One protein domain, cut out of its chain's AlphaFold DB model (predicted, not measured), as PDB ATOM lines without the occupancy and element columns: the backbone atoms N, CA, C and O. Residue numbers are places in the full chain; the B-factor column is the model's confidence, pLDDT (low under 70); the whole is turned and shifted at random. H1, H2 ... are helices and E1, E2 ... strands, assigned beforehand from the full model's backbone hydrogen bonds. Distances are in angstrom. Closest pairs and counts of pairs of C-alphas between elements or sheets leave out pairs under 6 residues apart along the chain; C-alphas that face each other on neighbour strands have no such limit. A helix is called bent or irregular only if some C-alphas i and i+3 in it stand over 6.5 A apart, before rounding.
ATOM      1  N   ASP A  18     -18.536  44.716  19.310       93.38
ATOM      2  CA  ASP A  18     -17.680  45.592  20.098       93.38
ATOM      3  C   ASP A  18     -17.763  45.319  21.601       93.38
ATOM      4  O   ASP A  18     -16.754  45.396  22.303       93.38
ATOM      5  N   LYS A  19     -18.938  44.903  22.087       93.75
ATOM      6  CA  LYS A  19     -19.166  44.601  23.506       93.75
ATOM      7  C   LYS A  19     -18.431  43.349  23.982       93.75
ATOM      8  O   LYS A  19     -18.215  43.199  25.182       93.75
ATOM      9  N   VAL A  20     -18.077  42.440  23.067       92.69
ATOM     10  CA  VAL A  20     -17.453  41.146  23.397       92.69
ATOM     11  C   VAL A  20     -15.987  41.106  22.977       92.69
ATOM     12  O   VAL A  20     -15.141  40.656  23.747       92.69
ATOM     13  N   PHE A  21     -15.680  41.569  21.766       92.75
ATOM     14  CA  PHE A  21     -14.352  41.435  21.162       92.75
ATOM     15  C   PHE A  21     -13.581  42.758  21.078       92.75
ATOM     16  O   PHE A  21     -12.407  42.751  20.706       92.75
ATOM     17  N   GLY A  22     -14.201  43.878  21.466       93.62
ATOM     18  CA  GLY A  22     -13.598  45.203  21.387       93.62
ATOM     19  C   GLY A  22     -13.568  45.736  19.956       93.62
ATOM     20  O   GLY A  22     -14.477  45.508  19.163       93.62
ATOM     21  N   SER A  23     -12.525  46.488  19.618       94.75
ATOM     22  CA  SER A  23     -12.429  47.113  18.300       94.75
ATOM     23  C   SER A  23     -12.315  46.080  17.178       94.75
ATOM     24  O   SER A  23     -11.579  45.102  17.289       94.75
ATOM     25  N   SER A  24     -12.997  46.333  16.063       94.88
ATOM     26  CA  SER A  24     -12.841  45.604  14.800       94.88
ATOM     27  C   SER A  24     -11.888  46.302  13.817       94.88
ATOM     28  O   SER A  24     -11.746  45.863  12.676       94.88
ATOM     29  N   ARG A  25     -11.248  47.396  14.256       97.19
ATOM     30  CA  ARG A  25     -10.294  48.212  13.491       97.19
ATOM     31  C   ARG A  25      -9.035  48.399  14.314       97.19
ATOM     32  O   ARG A  25      -8.955  49.273  15.180       97.19
ATOM     33  N   PHE A  26      -8.079  47.513  14.094       97.19
ATOM     34  CA  PHE A  26      -6.840  47.494  14.852       97.19
ATOM     35  C   PHE A  26      -5.706  46.911  14.031       97.19
ATOM     36  O   PHE A  26      -5.910  46.152  13.087       97.19
ATOM     37  N   SER A  27      -4.495  47.227  14.444       97.38
ATOM     38  CA  SER A  27      -3.278  46.677  13.891       97.38
ATOM     39  C   SER A  27      -2.321  46.288  15.008       97.38
ATOM     40  O   SER A  27      -2.464  46.706  16.159       97.38
ATOM     41  N   PHE A  28      -1.377  45.407  14.704       94.75
ATOM     42  CA  PHE A  28      -0.259  45.089  15.590       94.75
ATOM     43  C   PHE A  28       0.891  44.480  14.792       94.75
ATOM     44  O   PHE A  28       0.747  44.142  13.614       94.75
ATOM     45  N   HIS A  29       2.039  44.314  15.443       91.62
ATOM     46  CA  HIS A  29       3.191  43.633  14.874       91.62
ATOM     47  C   HIS A  29       3.337  42.218  15.415       91.62
ATOM     48  O   HIS A  29       3.123  41.968  16.603       91.62
ATOM     49  N   ALA A  30       3.737  41.301  14.537       88.19
ATOM     50  CA  ALA A  30       4.113  39.942  14.898       88.19
ATOM     51  C   ALA A  30       5.234  39.463  13.973       88.19
ATOM     52  O   ALA A  30       5.102  39.534  12.753       88.19
ATOM     53  N   ALA A  31       6.347  38.990  14.545       86.62
ATOM     54  CA  ALA A  31       7.522  38.546  13.782       86.62
ATOM     55  C   ALA A  31       8.024  39.565  12.726       86.62
ATOM     56  O   ALA A  31       8.526  39.192  11.670       86.62
ATOM     57  N   GLY A  32       7.878  40.867  13.000       89.38
ATOM     58  CA  GLY A  32       8.261  41.949  12.086       89.38
ATOM     59  C   GLY A  32       7.230  42.294  11.002       89.38
ATOM     60  O   GLY A  32       7.349  43.357  10.394       89.38
ATOM     61  N   LEU A  33       6.195  41.466  10.812       93.38
ATOM     62  CA  LEU A  33       5.031  41.810   9.993       93.38
ATOM     63  C   LEU A  33       4.193  42.875  10.693       93.38
ATOM     64  O   LEU A  33       4.074  42.874  11.920       93.38
ATOM     65  N   HIS A  34       3.558  43.734   9.910       96.62
ATOM     66  CA  HIS A  34       2.453  44.568  10.358       96.62
ATOM     67  C   HIS A  34       1.135  43.945   9.886       96.62
ATOM     68  O   HIS A  34       0.969  43.623   8.713       96.62
ATOM     69  N   LEU A  35       0.217  43.693  10.815       97.06
ATOM     70  CA  LEU A  35      -1.057  43.036  10.539       97.06
ATOM     71  C   LEU A  35      -2.175  44.033  10.814       97.06
ATOM     72  O   LEU A  35      -2.274  44.517  11.940       97.06
ATOM     73  N   VAL A  36      -3.000  44.316   9.810       98.44
ATOM     74  CA  VAL A  36      -4.095  45.295   9.871       98.44
ATOM     75  C   VAL A  36      -5.425  44.565   9.746       98.44
ATOM     76  O   VAL A  36      -5.617  43.784   8.821       98.44
ATOM     77  N   PHE A  37      -6.351  44.828  10.658       97.88
ATOM     78  CA  PHE A  37      -7.668  44.205  10.730       97.88
ATOM     79  C   PHE A  37      -8.739  45.287  10.606       97.88
ATOM     80  O   PHE A  37      -8.671  46.300  11.300       97.88
ATOM     81  N   LEU A  38      -9.701  45.081   9.707       96.56
ATOM     82  CA  LEU A  38     -10.692  46.080   9.317       96.56
ATOM     83  C   LEU A  38     -12.090  45.471   9.205       96.56
ATOM     84  O   LEU A  38     -12.270  44.410   8.609       96.56
ATOM     85  N   SER A  39     -13.097  46.203   9.678       95.81
ATOM     86  CA  SER A  39     -14.492  45.971   9.308       95.81
ATOM     87  C   SER A  39     -15.205  47.291   8.993       95.81
ATOM     88  O   SER A  39     -14.881  48.313   9.610       95.81
ATOM     89  N   PRO A  40     -16.205  47.294   8.093       95.69
ATOM     90  CA  PRO A  40     -17.032  48.471   7.824       95.69
ATOM     91  C   PRO A  40     -17.653  49.053   9.098       95.69
ATOM     92  O   PRO A  40     -17.900  48.318  10.053       95.69
ATOM     93  N   ASP A  41     -17.859  50.368   9.133       95.88
ATOM     94  CA  ASP A  41     -18.511  51.113  10.225       95.88
ATOM     95  C   ASP A  41     -20.029  51.052  10.130       95.88
ATOM     96  O   ASP A  41     -20.724  50.985  11.145       95.88
ATOM     97  N   ARG A  42     -20.529  51.063   8.893       95.38
ATOM     98  CA  ARG A  42     -21.949  51.079   8.561       95.38
ATOM     99  C   ARG A  42     -22.298  49.890   7.696       95.38
ATOM    100  O   ARG A  42     -21.527  49.529   6.806       95.38
ATOM    101  N   ARG A  43     -23.498  49.348   7.891       94.69
ATOM    102  CA  ARG A  43     -24.099  48.388   6.960       94.69
ATOM    103  C   ARG A  43     -25.613  48.546   6.871       94.69
ATOM    104  O   ARG A  43     -26.277  48.825   7.876       94.69
ATOM    105  N   ALA A  44     -26.154  48.301   5.683       94.25
ATOM    106  CA  ALA A  44     -27.582  48.096   5.494       94.25
ATOM    107  C   ALA A  44     -27.998  46.768   6.153       94.25
ATOM    108  O   ALA A  44     -27.454  45.722   5.799       94.25
ATOM    109  N   PRO A  45     -28.965  46.757   7.088       88.62
ATOM    110  CA  PRO A  45     -29.390  45.519   7.746       88.62
ATOM    111  C   PRO A  45     -29.993  44.473   6.801       88.62
ATOM    112  O   PRO A  45     -29.917  43.284   7.084       88.62
ATOM    113  N   SER A  46     -30.620  44.922   5.716       84.19
ATOM    114  CA  SER A  46     -31.391  44.089   4.788       84.19
ATOM    115  C   SER A  46     -30.702  43.874   3.442       84.19
ATOM    116  O   SER A  46     -31.328  43.333   2.535       84.19
ATOM    117  N   MET A  47     -29.466  44.355   3.274       89.50
ATOM    118  CA  MET A  47     -28.779  44.309   1.989       89.50
ATOM    119  C   MET A  47     -27.292  44.011   2.159       89.50
ATOM    120  O   MET A  47     -26.520  44.848   2.624       89.50
ATOM    121  N   GLU A  48     -26.903  42.808   1.752       88.62
ATOM    122  CA  GLU A  48     -25.518  42.347   1.737       88.62
ATOM    123  C   GLU A  48     -24.639  43.232   0.838       88.62
ATOM    124  O   GLU A  48     -25.118  43.853  -0.118       88.62
ATOM    125  N   GLY A  49     -23.361  43.368   1.193       89.38
ATOM    126  CA  GLY A  49     -22.401  44.216   0.483       89.38
ATOM    127  C   GLY A  49     -22.642  45.728   0.588       89.38
ATOM    128  O   GLY A  49     -21.763  46.537   0.285       89.38
ATOM    129  N   CYS A  50     -23.801  46.168   1.081       94.62
ATOM    130  CA  CYS A  50     -24.097  47.581   1.297       94.62
ATOM    131  C   CYS A  50     -23.508  48.062   2.627       94.62
ATOM    132  O   CYS A  50     -24.227  48.431   3.556       94.62
ATOM    133  N   SER A  51     -22.179  48.036   2.714       95.25
ATOM    134  CA  SER A  51     -21.399  48.434   3.881       95.25
ATOM    135  C   SER A  51     -20.288  49.416   3.510       95.25
ATOM    136  O   SER A  51     -19.811  49.436   2.371       95.25
ATOM    137  N   ARG A  52     -19.925  50.290   4.456       96.12
ATOM    138  CA  ARG A  52     -18.969  51.388   4.246       96.12
ATOM    139  C   ARG A  52     -18.136  51.704   5.476       96.12
ATOM    140  O   ARG A  52     -18.547  51.424   6.601       96.12
ATOM    141  N   PHE A  53     -16.990  52.324   5.239       97.62
ATOM    142  CA  PHE A  53     -16.135  52.893   6.270       97.62
ATOM    143  C   PHE A  53     -16.417  54.386   6.458       97.62
ATOM    144  O   PHE A  53     -16.565  55.135   5.485       97.62
ATOM    145  N   ASP A  54     -16.413  54.829   7.711       97.94
ATOM    146  CA  ASP A  54     -16.570  56.237   8.068       97.94
ATOM    147  C   ASP A  54     -15.250  57.011   7.887       97.94
ATOM    148  O   ASP A  54     -14.168  56.416   7.899       97.94
ATOM    149  N   PRO A  55     -15.290  58.350   7.719       97.94
ATOM    150  CA  PRO A  55     -14.083  59.163   7.548       97.94
ATOM    151  C   PRO A  55     -12.977  58.913   8.593       97.94
ATOM    152  O   PRO A  55     -11.834  58.733   8.169       97.94
ATOM    153  N   PRO A  56     -13.268  58.782   9.907       98.06
ATOM    154  CA  PRO A  56     -12.235  58.482  10.902       98.06
ATOM    155  C   PRO A  56     -11.533  57.137  10.678       98.06
ATOM    156  O   PRO A  56     -10.350  57.008  10.984       98.06
ATOM    157  N   THR A  57     -12.228  56.144  10.117       98.25
ATOM    158  CA  THR A  57     -11.630  54.845   9.777       98.25
ATOM    159  C   THR A  57     -10.644  54.973   8.628       98.25
ATOM    160  O   THR A  57      -9.565  54.384   8.672       98.25
ATOM    161  N   TRP A  58     -10.971  55.786   7.620       98.50
ATOM    162  CA  TRP A  58     -10.044  56.082   6.530       98.50
ATOM    163  C   TRP A  58      -8.807  56.834   7.013       98.50
ATOM    164  O   TRP A  58      -7.695  56.482   6.632       98.50
ATOM    165  N   GLU A  59      -8.991  57.844   7.862       98.44
ATOM    166  CA  GLU A  59      -7.886  58.613   8.444       98.44
ATOM    167  C   GLU A  59      -6.971  57.731   9.298       98.44
ATOM    168  O   GLU A  59      -5.746  57.816   9.183       98.44
ATOM    169  N   TRP A  60      -7.557  56.858  10.122       98.50
ATOM    170  CA  TRP A  60      -6.806  55.890  10.915       98.50
ATOM    171  C   TRP A  60      -6.004  54.935  10.028       98.50
ATOM    172  O   TRP A  60      -4.801  54.796  10.238       98.50
ATOM    173  N   LEU A  61      -6.640  54.333   9.017       98.75
ATOM    174  CA  LEU A  61      -5.993  53.380   8.114       98.75
ATOM    175  C   LEU A  61      -4.808  54.011   7.374       98.75
ATOM    176  O   LEU A  61      -3.726  53.435   7.345       98.75
ATOM    177  N   GLU A  62      -4.992  55.198   6.794       98.50
ATOM    178  CA  GLU A  62      -3.922  55.893   6.068       98.50
ATOM    179  C   GLU A  62      -2.747  56.238   6.985       98.50
ATOM    180  O   GLU A  62      -1.588  56.034   6.625       98.50
ATOM    181  N   LYS A  63      -3.041  56.723   8.197       98.44
ATOM    182  CA  LYS A  63      -2.013  57.051   9.186       98.44
ATOM    183  C   LYS A  63      -1.247  55.809   9.644       98.44
ATOM    184  O   LYS A  63      -0.027  55.878   9.790       98.44
ATOM    185  N   ASP A  64      -1.947  54.704   9.888       98.69
ATOM    186  CA  ASP A  64      -1.350  53.436  10.312       98.69
ATOM    187  C   ASP A  64      -0.449  52.854   9.213       98.69
ATOM    188  O   ASP A  64       0.701  52.507   9.482       98.69
ATOM    189  N   LEU A  65      -0.914  52.843   7.958       98.62
ATOM    190  CA  LEU A  65      -0.121  52.366   6.823       98.62
ATOM    191  C   LEU A  65       1.123  53.231   6.583       98.62
ATOM    192  O   LEU A  65       2.213  52.677   6.425       98.62
ATOM    193  N   GLU A  66       1.002  54.562   6.622       98.44
ATOM    194  CA  GLU A  66       2.145  55.471   6.450       98.44
ATOM    195  C   GLU A  66       3.181  55.298   7.570       98.44
ATOM    196  O   GLU A  66       4.383  55.186   7.307       98.44
ATOM    197  N   ALA A  67       2.733  55.192   8.826       97.94
ATOM    198  CA  ALA A  67       3.616  54.958   9.969       97.94
ATOM    199  C   ALA A  67       4.373  53.620   9.876       97.94
ATOM    200  O   ALA A  67       5.428  53.460  10.493       97.94
ATOM    201  N   ASN A  68       3.862  52.672   9.085       97.62
ATOM    202  CA  ASN A  68       4.401  51.327   8.921       97.62
ATOM    203  C   ASN A  68       4.934  51.041   7.511       97.62
ATOM    204  O   ASN A  68       5.125  49.879   7.154       97.62
ATOM    205  N   ARG A  69       5.263  52.078   6.729       97.75
ATOM    206  CA  ARG A  69       5.767  51.968   5.344       97.75
ATOM    207  C   ARG A  69       7.003  51.082   5.149       97.75
ATOM    208  O   ARG A  69       7.279  50.629   4.044       97.75
ATOM    209  N   GLU A  70       7.763  50.835   6.213       96.44
ATOM    210  CA  GLU A  70       8.963  49.991   6.188       96.44
ATOM    211  C   GLU A  70       8.716  48.559   6.681       96.44
ATOM    212  O   GLU A  70       9.662  47.776   6.762       96.44
ATOM    213  N   ARG A  71       7.468  48.181   6.987       95.75
ATOM    214  CA  ARG A  71       7.113  46.838   7.460       95.75
ATOM    215  C   ARG A  71       6.261  46.090   6.434       95.75
ATOM    216  O   ARG A  71       5.265  46.639   5.962       95.75
ATOM    217  N   PRO A  72       6.585  44.822   6.119       97.06
ATOM    218  CA  PRO A  72       5.732  44.006   5.268       97.06
ATOM    219  C   PRO A  72       4.362  43.850   5.932       97.06
ATOM    220  O   PRO A  72       4.266  43.431   7.089       97.06
ATOM    221  N   THR A  73       3.318  44.229   5.202       98.31
ATOM    222  CA  THR A  73       1.977  44.425   5.749       98.31
ATOM    223  C   THR A  73       0.979  43.439   5.153       98.31
ATOM    224  O   THR A  73       0.937  43.240   3.937       98.31
ATOM    225  N   LEU A  74       0.161  42.838   6.019       98.44
ATOM    226  CA  LEU A  74      -0.969  41.985   5.657       98.44
ATOM    227  C   LEU A  74      -2.267  42.616   6.156       98.44
ATOM    228  O   LEU A  74      -2.356  43.000   7.322       98.44
ATOM    229  N   VAL A  75      -3.274  42.689   5.290       98.69
ATOM    230  CA  VAL A  75      -4.574  43.296   5.607       98.69
ATOM    231  C   VAL A  75      -5.652  42.220   5.668       98.69
ATOM    232  O   VAL A  75      -5.746  41.373   4.786       98.69
ATOM    233  N   PHE A  76      -6.490  42.264   6.694       98.44
ATOM    234  CA  PHE A  76      -7.570  41.317   6.941       98.44
ATOM    235  C   PHE A  76      -8.898  42.073   7.004       98.44
ATOM    236  O   PHE A  76      -9.051  43.012   7.783       98.44
ATOM    237  N   THR A  77      -9.863  41.654   6.191       97.44
ATOM    238  CA  THR A  77     -11.247  42.160   6.188       97.44
ATOM    239  C   THR A  77     -12.175  41.029   5.771       97.44
ATOM    240  O   THR A  77     -11.743  40.146   5.048       97.44
ATOM    241  N   HIS A  78     -13.427  40.994   6.224       96.38
ATOM    242  CA  HIS A  78     -14.340  39.912   5.824       96.38
ATOM    243  C   HIS A  78     -14.720  39.997   4.341       96.38
ATOM    244  O   HIS A  78     -14.572  39.022   3.609       96.38
ATOM    245  N   GLU A  79     -15.157  41.177   3.910       95.81
ATOM    246  CA  GLU A  79     -15.630  41.446   2.549       95.81
ATOM    247  C   GLU A  79     -14.483  41.461   1.531       95.81
ATOM    248  O   GLU A  79     -13.381  41.937   1.817       95.81
ATOM    249  N   ASN A  80     -14.738  40.974   0.320       96.12
ATOM    250  CA  ASN A  80     -13.727  40.869  -0.721       96.12
ATOM    251  C   ASN A  80     -13.515  42.205  -1.444       96.12
ATOM    252  O   ASN A  80     -14.445  42.954  -1.744       96.12
ATOM    253  N   LEU A  81     -12.249  42.483  -1.764       95.56
ATOM    254  CA  LEU A  81     -11.871  43.613  -2.615       95.56
ATOM    255  C   LEU A  81     -11.895  43.224  -4.098       95.56
ATOM    256  O   LEU A  81     -12.182  44.059  -4.953       95.56
ATOM    257  N   ILE A  82     -11.551  41.965  -4.392       93.19
ATOM    258  CA  ILE A  82     -11.494  41.385  -5.735       93.19
ATOM    259  C   ILE A  82     -12.032  39.940  -5.668       93.19
ATOM    260  O   ILE A  82     -11.375  39.110  -5.040       93.19
ATOM    261  N   PRO A  83     -13.173  39.629  -6.315       94.19
ATOM    262  CA  PRO A  83     -14.149  40.601  -6.817       94.19
ATOM    263  C   PRO A  83     -14.659  41.508  -5.680       94.19
ATOM    264  O   PRO A  83     -14.628  41.096  -4.522       94.19
ATOM    265  N   PRO A  84     -15.094  42.743  -5.975       95.44
ATOM    266  CA  PRO A  84     -15.616  43.634  -4.947       95.44
ATOM    267  C   PRO A  84     -16.977  43.134  -4.451       95.44
ATOM    268  O   PRO A  84     -17.901  42.983  -5.248       95.44
ATOM    269  N   THR A  85     -17.107  42.915  -3.142       95.44
ATOM    270  CA  THR A  85     -18.375  42.479  -2.520       95.44
ATOM    271  C   THR A  85     -18.983  43.532  -1.611       95.44
ATOM    272  O   THR A  85     -20.084  43.344  -1.113       95.44
ATOM    273  N   PHE A  86     -18.323  44.682  -1.456       96.25
ATOM    274  CA  PHE A  86     -18.860  45.807  -0.702       96.25
ATOM    275  C   PHE A  86     -18.577  47.164  -1.348       96.25
ATOM    276  O   PHE A  86     -17.664  47.302  -2.164       96.25
ATOM    277  N   LEU A  87     -19.366  48.179  -0.979       96.50
ATOM    278  CA  LEU A  87     -19.386  49.482  -1.660       96.50
ATOM    279  C   LEU A  87     -18.023  50.181  -1.674       96.50
ATOM    280  O   LEU A  87     -17.686  50.862  -2.642       96.50
ATOM    281  N   ASP A  88     -17.247  50.011  -0.608       97.06
ATOM    282  CA  ASP A  88     -15.952  50.665  -0.443       97.06
ATOM    283  C   ASP A  88     -14.767  49.787  -0.887       97.06
ATOM    284  O   ASP A  88     -13.621  50.234  -0.789       97.06
ATOM    285  N   ALA A  89     -15.008  48.590  -1.446       96.94
ATOM    286  CA  ALA A  89     -13.954  47.730  -1.997       96.94
ATOM    287  C   ALA A  89     -13.039  48.467  -2.990       96.94
ATOM    288  O   ALA A  89     -11.821  48.401  -2.810       96.94
ATOM    289  N   PRO A  90     -13.555  49.222  -3.988       95.12
ATOM    290  CA  PRO A  90     -12.695  49.938  -4.929       95.12
ATOM    291  C   PRO A  90     -11.836  51.009  -4.251       95.12
ATOM    292  O   PRO A  90     -10.663  51.166  -4.590       95.12
ATOM    293  N   ARG A  91     -12.393  51.728  -3.266       96.69
ATOM    294  CA  ARG A  91     -11.660  52.759  -2.523       96.69
ATOM    295  C   ARG A  91     -10.575  52.137  -1.652       96.69
ATOM    296  O   ARG A  91      -9.442  52.603  -1.692       96.69
ATOM    297  N   LEU A  92     -10.894  51.076  -0.910       98.00
ATOM    298  CA  LEU A  92      -9.906  50.359  -0.106       98.00
ATOM    299  C   LEU A  92      -8.790  49.815  -1.001       98.00
ATOM    300  O   LEU A  92      -7.619  50.002  -0.696       98.00
ATOM    301  N   LEU A  93      -9.138  49.227  -2.148       96.31
ATOM    302  CA  LEU A  93      -8.160  48.754  -3.117       96.31
ATOM    303  C   LEU A  93      -7.215  49.880  -3.562       96.31
ATOM    304  O   LEU A  93      -6.003  49.685  -3.537       96.31
ATOM    305  N   GLN A  94      -7.737  51.063  -3.902       96.25
ATOM    306  CA  GLN A  94      -6.918  52.231  -4.260       96.25
ATOM    307  C   GLN A  94      -5.993  52.679  -3.123       96.25
ATOM    308  O   GLN A  94      -4.838  53.011  -3.383       96.25
ATOM    309  N   VAL A  95      -6.470  52.673  -1.874       98.06
ATOM    310  CA  VAL A  95      -5.632  52.962  -0.699       98.06
ATOM    311  C   VAL A  95      -4.470  51.976  -0.643       98.06
ATOM    312  O   VAL A  95      -3.321  52.404  -0.657       98.06
ATOM    313  N   LEU A  96      -4.746  50.668  -0.671       98.19
ATOM    314  CA  LEU A  96      -3.706  49.641  -0.543       98.19
ATOM    315  C   LEU A  96      -2.669  49.697  -1.675       98.19
ATOM    316  O   LEU A  96      -1.489  49.501  -1.423       98.19
ATOM    317  N   HIS A  97      -3.072  50.039  -2.901       96.25
ATOM    318  CA  HIS A  97      -2.142  50.186  -4.029       96.25
ATOM    319  C   HIS A  97      -1.148  51.345  -3.870       96.25
ATOM    320  O   HIS A  97      -0.068  51.311  -4.456       96.25
ATOM    321  N   ARG A  98      -1.485  52.376  -3.084       96.75
ATOM    322  CA  ARG A  98      -0.559  53.480  -2.772       96.75
ATOM    323  C   ARG A  98       0.478  53.103  -1.715       96.75
ATOM    324  O   ARG A  98       1.450  53.832  -1.546       96.75
ATOM    325  N   HIS A  99       0.282  51.968  -1.051       97.75
ATOM    326  CA  HIS A  99       1.096  51.464   0.047       97.75
ATOM    327  C   HIS A  99       1.785  50.155  -0.379       97.75
ATOM    328  O   HIS A  99       1.310  49.070  -0.044       97.75
ATOM    329  N   PRO A 100       2.912  50.217  -1.119       95.88
ATOM    330  CA  PRO A 100       3.581  49.038  -1.690       95.88
ATOM    331  C   PRO A 100       4.146  48.059  -0.645       95.88
ATOM    332  O   PRO A 100       4.548  46.949  -0.988       95.88
ATOM    333  N   GLN A 101       4.187  48.449   0.631       97.81
ATOM    334  CA  GLN A 101       4.478  47.566   1.758       97.81
ATOM    335  C   GLN A 101       3.353  46.564   2.047       97.81
ATOM    336  O   GLN A 101       3.588  45.575   2.741       97.81
ATOM    337  N   VAL A 102       2.138  46.804   1.543       98.44
ATOM    338  CA  VAL A 102       1.005  45.883   1.652       98.44
ATOM    339  C   VAL A 102       1.168  44.777   0.617       98.44
ATOM    340  O   VAL A 102       1.044  44.999  -0.583       98.44
ATOM    341  N   LEU A 103       1.448  43.565   1.095       98.25
ATOM    342  CA  LEU A 103       1.793  42.431   0.236       98.25
ATOM    343  C   LEU A 103       0.593  41.536  -0.064       98.25
ATOM    344  O   LEU A 103       0.519  40.927  -1.134       98.25
ATOM    345  N   ALA A 104      -0.348  41.437   0.880       98.38
ATOM    346  CA  ALA A 104      -1.561  40.668   0.667       98.38
ATOM    347  C   ALA A 104      -2.762  41.122   1.489       98.38
ATOM    348  O   ALA A 104      -2.628  41.657   2.592       98.38
ATOM    349  N   THR A 105      -3.943  40.814   0.954       98.44
ATOM    350  CA  THR A 105      -5.211  40.878   1.676       98.44
ATOM    351  C   THR A 105      -5.765  39.479   1.901       98.44
ATOM    352  O   THR A 105      -5.789  38.676   0.969       98.44
ATOM    353  N   PHE A 106      -6.289  39.212   3.089       98.31
ATOM    354  CA  PHE A 106      -7.008  37.987   3.419       98.31
ATOM    355  C   PHE A 106      -8.462  38.325   3.699       98.31
ATOM    356  O   PHE A 106      -8.761  39.151   4.563       98.31
ATOM    357  N   THR A 107      -9.344  37.685   2.943       97.69
ATOM    358  CA  THR A 107     -10.782  37.945   2.974       97.69
ATOM    359  C   THR A 107     -11.588  36.662   3.079       97.69
ATOM    360  O   THR A 107     -11.045  35.581   2.868       97.69
ATOM    361  N   GLY A 108     -12.852  36.767   3.477       94.06
ATOM    362  CA  GLY A 108     -13.786  35.651   3.614       94.06
ATOM    363  C   GLY A 108     -14.944  35.793   2.632       94.06
ATOM    364  O   GLY A 108     -14.718  35.943   1.434       94.06
ATOM    365  N   HIS A 109     -16.169  35.756   3.158       94.69
ATOM    366  CA  HIS A 109     -17.422  36.071   2.461       94.69
ATOM    367  C   HIS A 109     -17.856  35.098   1.344       94.69
ATOM    368  O   HIS A 109     -18.845  34.395   1.523       94.69
ATOM    369  N   LEU A 110     -17.115  34.941   0.239       92.81
ATOM    370  CA  LEU A 110     -17.544  34.065  -0.874       92.81
ATOM    371  C   LEU A 110     -17.435  32.560  -0.595       92.81
ATOM    372  O   LEU A 110     -17.898  31.759  -1.402       92.81
ATOM    373  N   HIS A 111     -16.804  32.162   0.511       92.44
ATOM    374  CA  HIS A 111     -16.627  30.761   0.922       92.44
ATOM    375  C   HIS A 111     -15.847  29.880  -0.078       92.44
ATOM    376  O   HIS A 111     -15.834  28.657   0.055       92.44
ATOM    377  N   LEU A 112     -15.152  30.486  -1.044       90.38
ATOM    378  CA  LEU A 112     -14.338  29.807  -2.051       90.38
ATOM    379  C   LEU A 112     -12.849  30.064  -1.806       90.38
ATOM    380  O   LEU A 112     -12.461  31.176  -1.460       90.38
ATOM    381  N   ASP A 113     -11.999  29.065  -2.057       92.25
ATOM    382  CA  ASP A 113     -10.550  29.270  -2.073       92.25
ATOM    383  C   ASP A 113     -10.108  29.897  -3.406       92.25
ATOM    384  O   ASP A 113      -9.804  29.196  -4.378       92.25
ATOM    385  N   LEU A 114     -10.021  31.228  -3.437       92.94
ATOM    386  CA  LEU A 114      -9.609  32.000  -4.612       92.94
ATOM    387  C   LEU A 114      -8.361  32.843  -4.331       92.94
ATOM    388  O   LEU A 114      -8.072  33.232  -3.199       92.94
ATOM    389  N   GLU A 115      -7.609  33.107  -5.395       93.44
ATOM    390  CA  GLU A 115      -6.431  33.972  -5.387       93.44
ATOM    391  C   GLU A 115      -6.484  34.899  -6.596       93.44
ATOM    392  O   GLU A 115      -6.728  34.450  -7.717       93.44
ATOM    393  N   PHE A 116      -6.170  36.173  -6.377       93.69
ATOM    394  CA  PHE A 116      -5.952  37.136  -7.448       93.69
ATOM    395  C   PHE A 116      -4.671  37.924  -7.204       93.69
ATOM    396  O   PHE A 116      -4.334  38.245  -6.069       93.69
ATOM    397  N   ARG A 117      -3.961  38.276  -8.277       92.25
ATOM    398  CA  ARG A 117      -2.787  39.153  -8.223       92.25
ATOM    399  C   ARG A 117      -3.068  40.408  -9.022       92.25
ATOM    400  O   ARG A 117      -3.487  40.313 -10.173       92.25
ATOM    401  N   ARG A 118      -2.837  41.572  -8.419       87.88
ATOM    402  CA  ARG A 118      -3.008  42.870  -9.075       87.88
ATOM    403  C   ARG A 118      -1.920  43.822  -8.596       87.88
ATOM    404  O   ARG A 118      -1.816  44.075  -7.407       87.88
ATOM    405  N   GLN A 119      -1.098  44.315  -9.526       86.06
ATOM    406  CA  GLN A 119      -0.090  45.363  -9.278       86.06
ATOM    407  C   GLN A 119       0.792  45.116  -8.032       86.06
ATOM    408  O   GLN A 119       1.045  46.020  -7.246       86.06
ATOM    409  N   GLY A 120       1.258  43.877  -7.845       86.06
ATOM    410  CA  GLY A 120       2.120  43.498  -6.715       86.06
ATOM    411  C   GLY A 120       1.384  43.112  -5.424       86.06
ATOM    412  O   GLY A 120       2.013  42.536  -4.543       86.06
ATOM    413  N   LEU A 121       0.069  43.331  -5.337       95.19
ATOM    414  CA  LEU A 121      -0.778  42.908  -4.221       95.19
ATOM    415  C   LEU A 121      -1.428  41.545  -4.510       95.19
ATOM    416  O   LEU A 121      -1.976  41.316  -5.596       95.19
ATOM    417  N   VAL A 122      -1.376  40.632  -3.534       97.19
ATOM    418  CA  VAL A 122      -2.027  39.315  -3.614       97.19
ATOM    419  C   VAL A 122      -3.307  39.304  -2.780       97.19
ATOM    420  O   VAL A 122      -3.302  39.602  -1.591       97.19
ATOM    421  N   HIS A 123      -4.422  38.925  -3.385       97.19
ATOM    422  CA  HIS A 123      -5.720  38.847  -2.732       97.19
ATOM    423  C   HIS A 123      -6.104  37.392  -2.518       97.19
ATOM    424  O   HIS A 123      -6.307  36.657  -3.483       97.19
ATOM    425  N   PHE A 124      -6.227  36.990  -1.258       97.44
ATOM    426  CA  PHE A 124      -6.744  35.690  -0.870       97.44
ATOM    427  C   PHE A 124      -8.200  35.806  -0.449       97.44
ATOM    428  O   PHE A 124      -8.546  36.605   0.427       97.44
ATOM    429  N   ILE A 125      -9.023  34.941  -1.026       96.12
ATOM    430  CA  ILE A 125     -10.335  34.599  -0.495       96.12
ATOM    431  C   ILE A 125     -10.165  33.257   0.204       96.12
ATOM    432  O   ILE A 125      -9.772  32.258  -0.402       96.12
ATOM    433  N   CYS A 126     -10.332  33.272   1.517       95.12
ATOM    434  CA  CYS A 126     -10.195  32.106   2.363       95.12
ATOM    435  C   CYS A 126     -11.458  31.241   2.243       95.12
ATOM    436  O   CYS A 126     -12.568  31.781   2.280       95.12
ATOM    437  N   PRO A 127     -11.311  29.906   2.146       93.06
ATOM    438  CA  PRO A 127     -12.456  29.011   2.208       93.06
ATOM    439  C   PRO A 127     -13.147  29.138   3.569       93.06
ATOM    440  O   PRO A 127     -12.529  29.516   4.570       93.06
ATOM    441  N   ALA A 128     -14.432  28.806   3.614       91.75
ATOM    442  CA  ALA A 128     -15.147  28.750   4.877       91.75
ATOM    443  C   ALA A 128     -14.867  27.435   5.615       91.75
ATOM    444  O   ALA A 128     -14.648  26.379   5.026       91.75
ATOM    445  N   PHE A 129     -14.915  27.504   6.943       86.50
ATOM    446  CA  PHE A 129     -14.672  26.351   7.808       86.50
ATOM    447  C   PHE A 129     -15.903  25.436   7.963       86.50
ATOM    448  O   PHE A 129     -15.787  24.338   8.488       86.50
ATOM    449  N   ALA A 130     -17.094  25.870   7.540       78.25
ATOM    450  CA  ALA A 130     -18.327  25.095   7.726       78.25
ATOM    451  C   ALA A 130     -19.356  25.212   6.587       78.25
ATOM    452  O   ALA A 130     -20.285  24.413   6.532       78.25
ATOM    453  N   ALA A 131     -19.223  26.187   5.683       70.19
ATOM    454  CA  ALA A 131     -20.206  26.479   4.639       70.19
ATOM    455  C   ALA A 131     -19.546  26.512   3.250       70.19
ATOM    456  O   ALA A 131     -18.346  26.721   3.144       70.19
ATOM    457  N   GLY A 132     -20.324  26.332   2.177       64.75
ATOM    458  CA  GLY A 132     -19.867  26.617   0.806       64.75
ATOM    459  C   GLY A 132     -18.967  25.572   0.129       64.75
ATOM    460  O   GLY A 132     -18.453  25.844  -0.950       64.75
ATOM    461  N   GLY A 133     -18.797  24.375   0.698       75.81
ATOM    462  CA  GLY A 133     -18.014  23.304   0.076       75.81
ATOM    463  C   GLY A 133     -17.307  22.430   1.103       75.81
ATOM    464  O   GLY A 133     -17.873  22.119   2.150       75.81
ATOM    465  N   ARG A 134     -16.069  22.024   0.796       85.12
ATOM    466  CA  ARG A 134     -15.197  21.343   1.760       85.12
ATOM    467  C   ARG A 134     -14.665  22.371   2.759       85.12
ATOM    468  O   ARG A 134     -14.041  23.337   2.320       85.12
ATOM    469  N   PRO A 135     -14.875  22.172   4.071       91.44
ATOM    470  CA  PRO A 135     -14.246  22.982   5.098       91.44
ATOM    471  C   PRO A 135     -12.755  23.152   4.865       91.44
ATOM    472  O   PRO A 135     -12.054  22.182   4.576       91.44
ATOM    473  N   LEU A 184      13.677  35.113  13.524       62.09
ATOM    474  CA  LEU A 184      12.504  34.372  13.998       62.09
ATOM    475  C   LEU A 184      12.779  33.764  15.381       62.09
ATOM    476  O   LEU A 184      13.078  32.580  15.515       62.09
ATOM    477  N   ASP A 185      12.673  34.579  16.423       61.41
ATOM    478  CA  ASP A 185      12.580  34.118  17.793       61.41
ATOM    479  C   ASP A 185      11.107  33.826  18.083       61.41
ATOM    480  O   ASP A 185      10.251  34.712  18.048       61.41
ATOM    481  N   ARG A 186      10.801  32.557  18.373       56.19
ATOM    482  CA  ARG A 186       9.450  32.096  18.729       56.19
ATOM    483  C   ARG A 186       8.886  32.826  19.955       56.19
ATOM    484  O   ARG A 186       7.669  32.834  20.126       56.19
ATOM    485  N   SER A 187       9.733  33.461  20.770       57.19
ATOM    486  CA  SER A 187       9.314  34.330  21.875       57.19
ATOM    487  C   SER A 187       8.648  35.643  21.412       57.19
ATOM    488  O   SER A 187       7.895  36.234  22.179       57.19
ATOM    489  N   ARG A 188       8.840  36.061  20.146       55.56
ATOM    490  CA  ARG A 188       8.324  37.308  19.533       55.56
ATOM    491  C   ARG A 188       7.109  37.122  18.616       55.56
ATOM    492  O   ARG A 188       6.799  37.971  17.783       55.56
ATOM    493  N   LEU A 189       6.364  36.031  18.796       60.16
ATOM    494  CA  LEU A 189       4.985  35.915  18.290       60.16
ATOM    495  C   LEU A 189       3.985  36.741  19.129       60.16
ATOM    496  O   LEU A 189       2.771  36.625  18.956       60.16
ATOM    497  N   LEU A 190       4.490  37.546  20.068       62.38
ATOM    498  CA  LEU A 190       3.715  38.447  20.907       62.38
ATOM    499  C   LEU A 190       3.254  39.659  20.091       62.38
ATOM    500  O   LEU A 190       3.986  40.166  19.245       62.38
ATOM    501  N   ARG A 191       2.023  40.114  20.349       73.56
ATOM    502  CA  ARG A 191       1.472  41.325  19.732       73.56
ATOM    503  C   ARG A 191       2.237  42.540  20.252       73.56
ATOM    504  O   ARG A 191       2.082  42.900  21.416       73.56
ATOM    505  N   GLU A 192       3.021  43.177  19.396       85.06
ATOM    506  CA  GLU A 192       3.731  44.421  19.709       85.06
ATOM    507  C   GLU A 192       3.058  45.613  19.024       85.06
ATOM    508  O   GLU A 192       2.427  45.459  17.980       85.06
ATOM    509  N   GLY A 193       3.185  46.810  19.608       86.25
ATOM    510  CA  GLY A 193       2.749  48.053  18.962       86.25
ATOM    511  C   GLY A 193       1.275  48.073  18.548       86.25
ATOM    512  O   GLY A 193       0.961  48.610  17.491       86.25
ATOM    513  N   ARG A 194       0.380  47.455  19.337       92.06
ATOM    514  CA  ARG A 194      -1.054  47.430  19.021       92.06
ATOM    515  C   ARG A 194      -1.594  48.858  18.933       92.06
ATOM    516  O   ARG A 194      -1.493  49.609  19.900       92.06
ATOM    517  N   GLN A 195      -2.205  49.186  17.802       95.12
ATOM    518  CA  GLN A 195      -2.996  50.397  17.612       95.12
ATOM    519  C   GLN A 195      -4.428  49.987  17.303       95.12
ATOM    520  O   GLN A 195      -4.656  49.017  16.588       95.12
ATOM    521  N   GLU A 196      -5.406  50.700  17.842       96.06
ATOM    522  CA  GLU A 196      -6.808  50.417  17.565       96.06
ATOM    523  C   GLU A 196      -7.639  51.687  17.630       96.06
ATOM    524  O   GLU A 196      -7.359  52.593  18.418       96.06
ATOM    525  N   MET A 197      -8.676  51.745  16.799       97.31
ATOM    526  CA  MET A 197      -9.745  52.709  17.015       97.31
ATOM    527  C   MET A 197     -10.535  52.307  18.266       97.31
ATOM    528  O   MET A 197     -10.639  51.107  18.544       97.31
ATOM    529  N   PRO A 198     -11.132  53.263  19.000       96.31
ATOM    530  CA  PRO A 198     -12.036  52.941  20.096       96.31
ATOM    531  C   PRO A 198     -13.119  51.945  19.647       96.31
ATOM    532  O   PRO A 198     -13.646  52.100  18.539       96.31
ATOM    533  N   PRO A 199     -13.465  50.938  20.470       95.06
ATOM    534  CA  PRO A 199     -14.594  50.064  20.183       95.06
ATOM    535  C   PRO A 199     -15.858  50.892  19.943       95.06
ATOM    536  O   PRO A 199     -16.188  51.778  20.733       95.06
ATOM    537  N   ALA A 200     -16.540  50.611  18.839       92.75
ATOM    538  CA  ALA A 200     -17.773  51.279  18.463       92.75
ATOM    539  C   ALA A 200     -18.722  50.262  17.816       92.75
ATOM    540  O   ALA A 200     -18.258  49.416  17.040       92.75
ATOM    541  N   PRO A 201     -20.032  50.344  18.098       91.81
ATOM    542  CA  PRO A 201     -21.006  49.437  17.516       91.81
ATOM    543  C   PRO A 201     -21.118  49.652  16.006       91.81
ATOM    544  O   PRO A 201     -20.972  50.769  15.503       91.81
ATOM    545  N   MET A 202     -21.439  48.579  15.282       93.12
ATOM    546  CA  MET A 202     -21.787  48.667  13.864       93.12
ATOM    547  C   MET A 202     -23.042  49.529  13.700       93.12
ATOM    548  O   MET A 202     -24.096  49.235  14.271       93.12
ATOM    549  N   VAL A 203     -22.954  50.564  12.871       94.81
ATOM    550  CA  VAL A 203     -24.066  51.475  12.622       94.81
ATOM    551  C   VAL A 203     -25.003  50.878  11.570       94.81
ATOM    552  O   VAL A 203     -24.596  50.484  10.475       94.81
ATOM    553  N   ARG A 204     -26.292  50.823  11.907       95.00
ATOM    554  CA  ARG A 204     -27.362  50.466  10.969       95.00
ATOM    555  C   ARG A 204     -27.662  51.663  10.083       95.00
ATOM    556  O   ARG A 204     -28.057  52.707  10.593       95.00
ATOM    557  N   ASP A 205     -27.503  51.498   8.777       95.06
ATOM    558  CA  ASP A 205     -27.784  52.552   7.807       95.06
ATOM    559  C   ASP A 205     -28.639  52.002   6.662       95.06
ATOM    560  O   ASP A 205     -28.139  51.388   5.719       95.06
ATOM    561  N   GLU A 206     -29.954  52.197   6.764       95.44
ATOM    562  CA  GLU A 206     -30.915  51.726   5.760       95.44
ATOM    563  C   GLU A 206     -30.740  52.422   4.407       95.44
ATOM    564  O   GLU A 206     -31.043  51.835   3.368       95.44
ATOM    565  N   SER A 207     -30.186  53.643   4.391       95.06
ATOM    566  CA  SER A 207     -29.984  54.396   3.150       95.06
ATOM    567  C   SER A 207     -28.975  53.720   2.217       95.06
ATOM    568  O   SER A 207     -29.050  53.882   0.997       95.06
ATOM    569  N   LEU A 208     -28.070  52.897   2.764       95.75
ATOM    570  CA  LEU A 208     -27.096  52.148   1.976       95.75
ATOM    571  C   LEU A 208     -27.746  51.078   1.093       95.75
ATOM    572  O   LEU A 208     -27.176  50.752   0.056       95.75
ATOM    573  N   ALA A 209     -28.942  50.575   1.425       94.25
ATOM    574  CA  ALA A 209     -29.628  49.585   0.591       94.25
ATOM    575  C   ALA A 209     -29.934  50.127  -0.817       94.25
ATOM    576  O   ALA A 209     -29.847  49.396  -1.802       94.25
ATOM    577  N   ALA A 210     -30.203  51.433  -0.938       93.94
ATOM    578  CA  ALA A 210     -30.419  52.092  -2.227       93.94
ATOM    579  C   ALA A 210     -29.150  52.157  -3.103       93.94
ATOM    580  O   ALA A 210     -29.240  52.458  -4.291       93.94
ATOM    581  N   ARG A 211     -27.969  51.875  -2.531       94.50
ATOM    582  CA  ARG A 211     -26.670  51.867  -3.221       94.50
ATOM    583  C   ARG A 211     -26.259  50.478  -3.726       94.50
ATOM    584  O   ARG A 211     -25.155  50.323  -4.236       94.50
ATOM    585  N   GLN A 212     -27.110  49.454  -3.621       91.88
ATOM    586  CA  GLN A 212     -26.760  48.095  -4.066       91.88
ATOM    587  C   GLN A 212     -26.294  48.051  -5.533       91.88
ATOM    588  O   GLN A 212     -25.349  47.337  -5.870       91.88
ATOM    589  N   GLY A 213     -26.921  48.854  -6.401       91.12
ATOM    590  CA  GLY A 213     -26.569  48.937  -7.820       91.12
ATOM    591  C   GLY A 213     -25.124  49.376  -8.081       91.12
ATOM    592  O   GLY A 213     -24.586  49.080  -9.144       91.12
ATOM    593  N   ASP A 214     -24.462  50.017  -7.119       93.06
ATOM    594  CA  ASP A 214     -23.081  50.486  -7.262       93.06
ATOM    595  C   ASP A 214     -22.030  49.392  -7.097       93.06
ATOM    596  O   ASP A 214     -20.859  49.618  -7.402       93.06
ATOM    597  N   LEU A 215     -22.429  48.198  -6.654       89.81
ATOM    598  CA  LEU A 215     -21.562  47.021  -6.681       89.81
ATOM    599  C   LEU A 215     -21.389  46.493  -8.113       89.81
ATOM    600  O   LEU A 215     -20.336  45.948  -8.454       89.81
ATOM    601  N   LEU A 216     -22.400  46.690  -8.972       89.56
ATOM    602  CA  LEU A 216     -22.426  46.128 -10.321       89.56
ATOM    603  C   LEU A 216     -21.241  46.583 -11.180       89.56
ATOM    604  O   LEU A 216     -20.586  45.705 -11.740       89.56
ATOM    605  N   PRO A 217     -20.893  47.884 -11.291       89.56
ATOM    606  CA  PRO A 217     -19.779  48.310 -12.136       89.56
ATOM    607  C   PRO A 217     -18.452  47.642 -11.761       89.56
ATOM    608  O   PRO A 217     -17.722  47.200 -12.645       89.56
ATOM    609  N   GLY A 218     -18.161  47.518 -10.461       86.75
ATOM    610  CA  GLY A 218     -16.941  46.870  -9.980       86.75
ATOM    611  C   GLY A 218     -16.909  45.373 -10.294       86.75
ATOM    612  O   GLY A 218     -15.882  44.853 -10.732       86.75
ATOM    613  N   LEU A 219     -18.042  44.684 -10.131       88.69
ATOM    614  CA  LEU A 219     -18.167  43.271 -10.484       88.69
ATOM    615  C   LEU A 219     -18.048  43.051 -12.000       88.69
ATOM    616  O   LEU A 219     -17.324  42.157 -12.434       88.69
ATOM    617  N   PHE A 220     -18.704  43.885 -12.813       88.88
ATOM    618  CA  PHE A 220     -18.585  43.851 -14.272       88.88
ATOM    619  C   PHE A 220     -17.149  44.089 -14.725       88.88
ATOM    620  O   PHE A 220     -16.650  43.338 -15.562       88.88
ATOM    621  N   GLN A 221     -16.465  45.080 -14.152       88.56
ATOM    622  CA  GLN A 221     -15.059  45.328 -14.447       88.56
ATOM    623  C   GLN A 221     -14.206  44.093 -14.139       88.56
ATOM    624  O   GLN A 221     -13.424  43.674 -14.988       88.56
ATOM    625  N   PHE A 222     -14.389  43.471 -12.971       90.19
ATOM    626  CA  PHE A 222     -13.678  42.242 -12.620       90.19
ATOM    627  C   PHE A 222     -13.950  41.102 -13.617       90.19
ATOM    628  O   PHE A 222     -13.012  40.456 -14.083       90.19
ATOM    629  N   MET A 223     -15.218  40.870 -13.979       88.94
ATOM    630  CA  MET A 223     -15.586  39.833 -14.950       88.94
ATOM    631  C   MET A 223     -14.956  40.086 -16.323       88.94
ATOM    632  O   MET A 223     -14.480  39.145 -16.952       88.94
TER     633      MET A 223
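This is residues 18 to 135 and 184 to 223 of the 237 residues of an uncharacterized protein of Lentisphaerae bacterium (UniProt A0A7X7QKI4). A twisted wall of seven strands has two helices, H2 and H3, side by side over one face and no named helix over the other. The longest helix, H4, is off the sheet, past the ends of E3 and E4, and the small H1 is also off it. The 158 printed residues hold four named helices and seven named strands, in the order H1 E1 E2 H2 E3 H3 E4 E5 E6 E7 H4. The sheet is mixed, in the order E5 E6 E4 E3 E2 E1 E7, and the class is mixed, helices and strands. The whole is compact, with a radius of gyration of the C-alphas of 15.9 A and spans of 48 by 34 by 32 A.

Begin with H1, residues 18 to 21, which is not on the sheet. Next, E1, residues 26 to 30, and E2, residues 33 to 38, form an antiparallel hairpin, with N 28 and O 35 3.0 A apart. H2, residues 55 to 67, is on the sheet at a height of 9.8 A and runs along E2, at 4 degrees on the local plane. E3, residues 73 to 77, is parallel to E2, with N 74 and O 34 2.9 A apart. H3, residues 89 to 97, is on the same face as H2 and close but not clearly touching it; their closest C-alphas, of Glu 62 and Val 95, are 7.6 A apart, at a shallow tilt of 21 degrees, the same way. E4, residues 102 to 107, is parallel to E3, with N 103 and O 73 2.9 A apart. E2, H2, E3 and E3, H3, E4 are strand-helix-strand units, two parallel neighbour strands with a helix between, each with a right-handed crossover. E5, residues 114 to 118, an edge strand, forms a hairpin with E6, residues 121 to 125, where N 116 and O 123 are 2.9 A apart. E6 is parallel to E4, with N 122 and O 103 3.1 A apart. E7, residues 192 to 196, the other edge, is antiparallel to E1, with N 27 and O 195 2.8 A apart. H4, residues 206 to 223, is close but not clearly touching H3; their closest C-alphas, of Pro 90 and Gly 218, are 7.3 A apart. Every O i to N i+4 pair is within hydrogen-bond range in H2 and H3; H4 has 5 of 14, beside 13 of 15 O i to N i+3 pairs, and H1 is too short for an i+4 pair.

Find C-alpha 18 at (-17.680, 45.592, 20.098), where H1 begins. H2 starts at C-alpha 55, (-14.083, 59.163, 7.548), and runs 18.4 A; E2 runs 16.3 A. H4 runs 28.4 A to C-alpha 223 at (-15.586, 39.833, -14.950), and is irregular: C-alphas 210 and 213 are 7.5 A apart.

The two C-alphas farthest apart, of Asp 185 and Ala 210, are 50.7 A apart. Residues 136 to 183 are not printed, and C-alphas 135 and 184 are 30.4 A apart across the cut. The links E2 to H2 and E3 to H3 are long. Residues under 70 in pLDDT are 132 and 184 to 190.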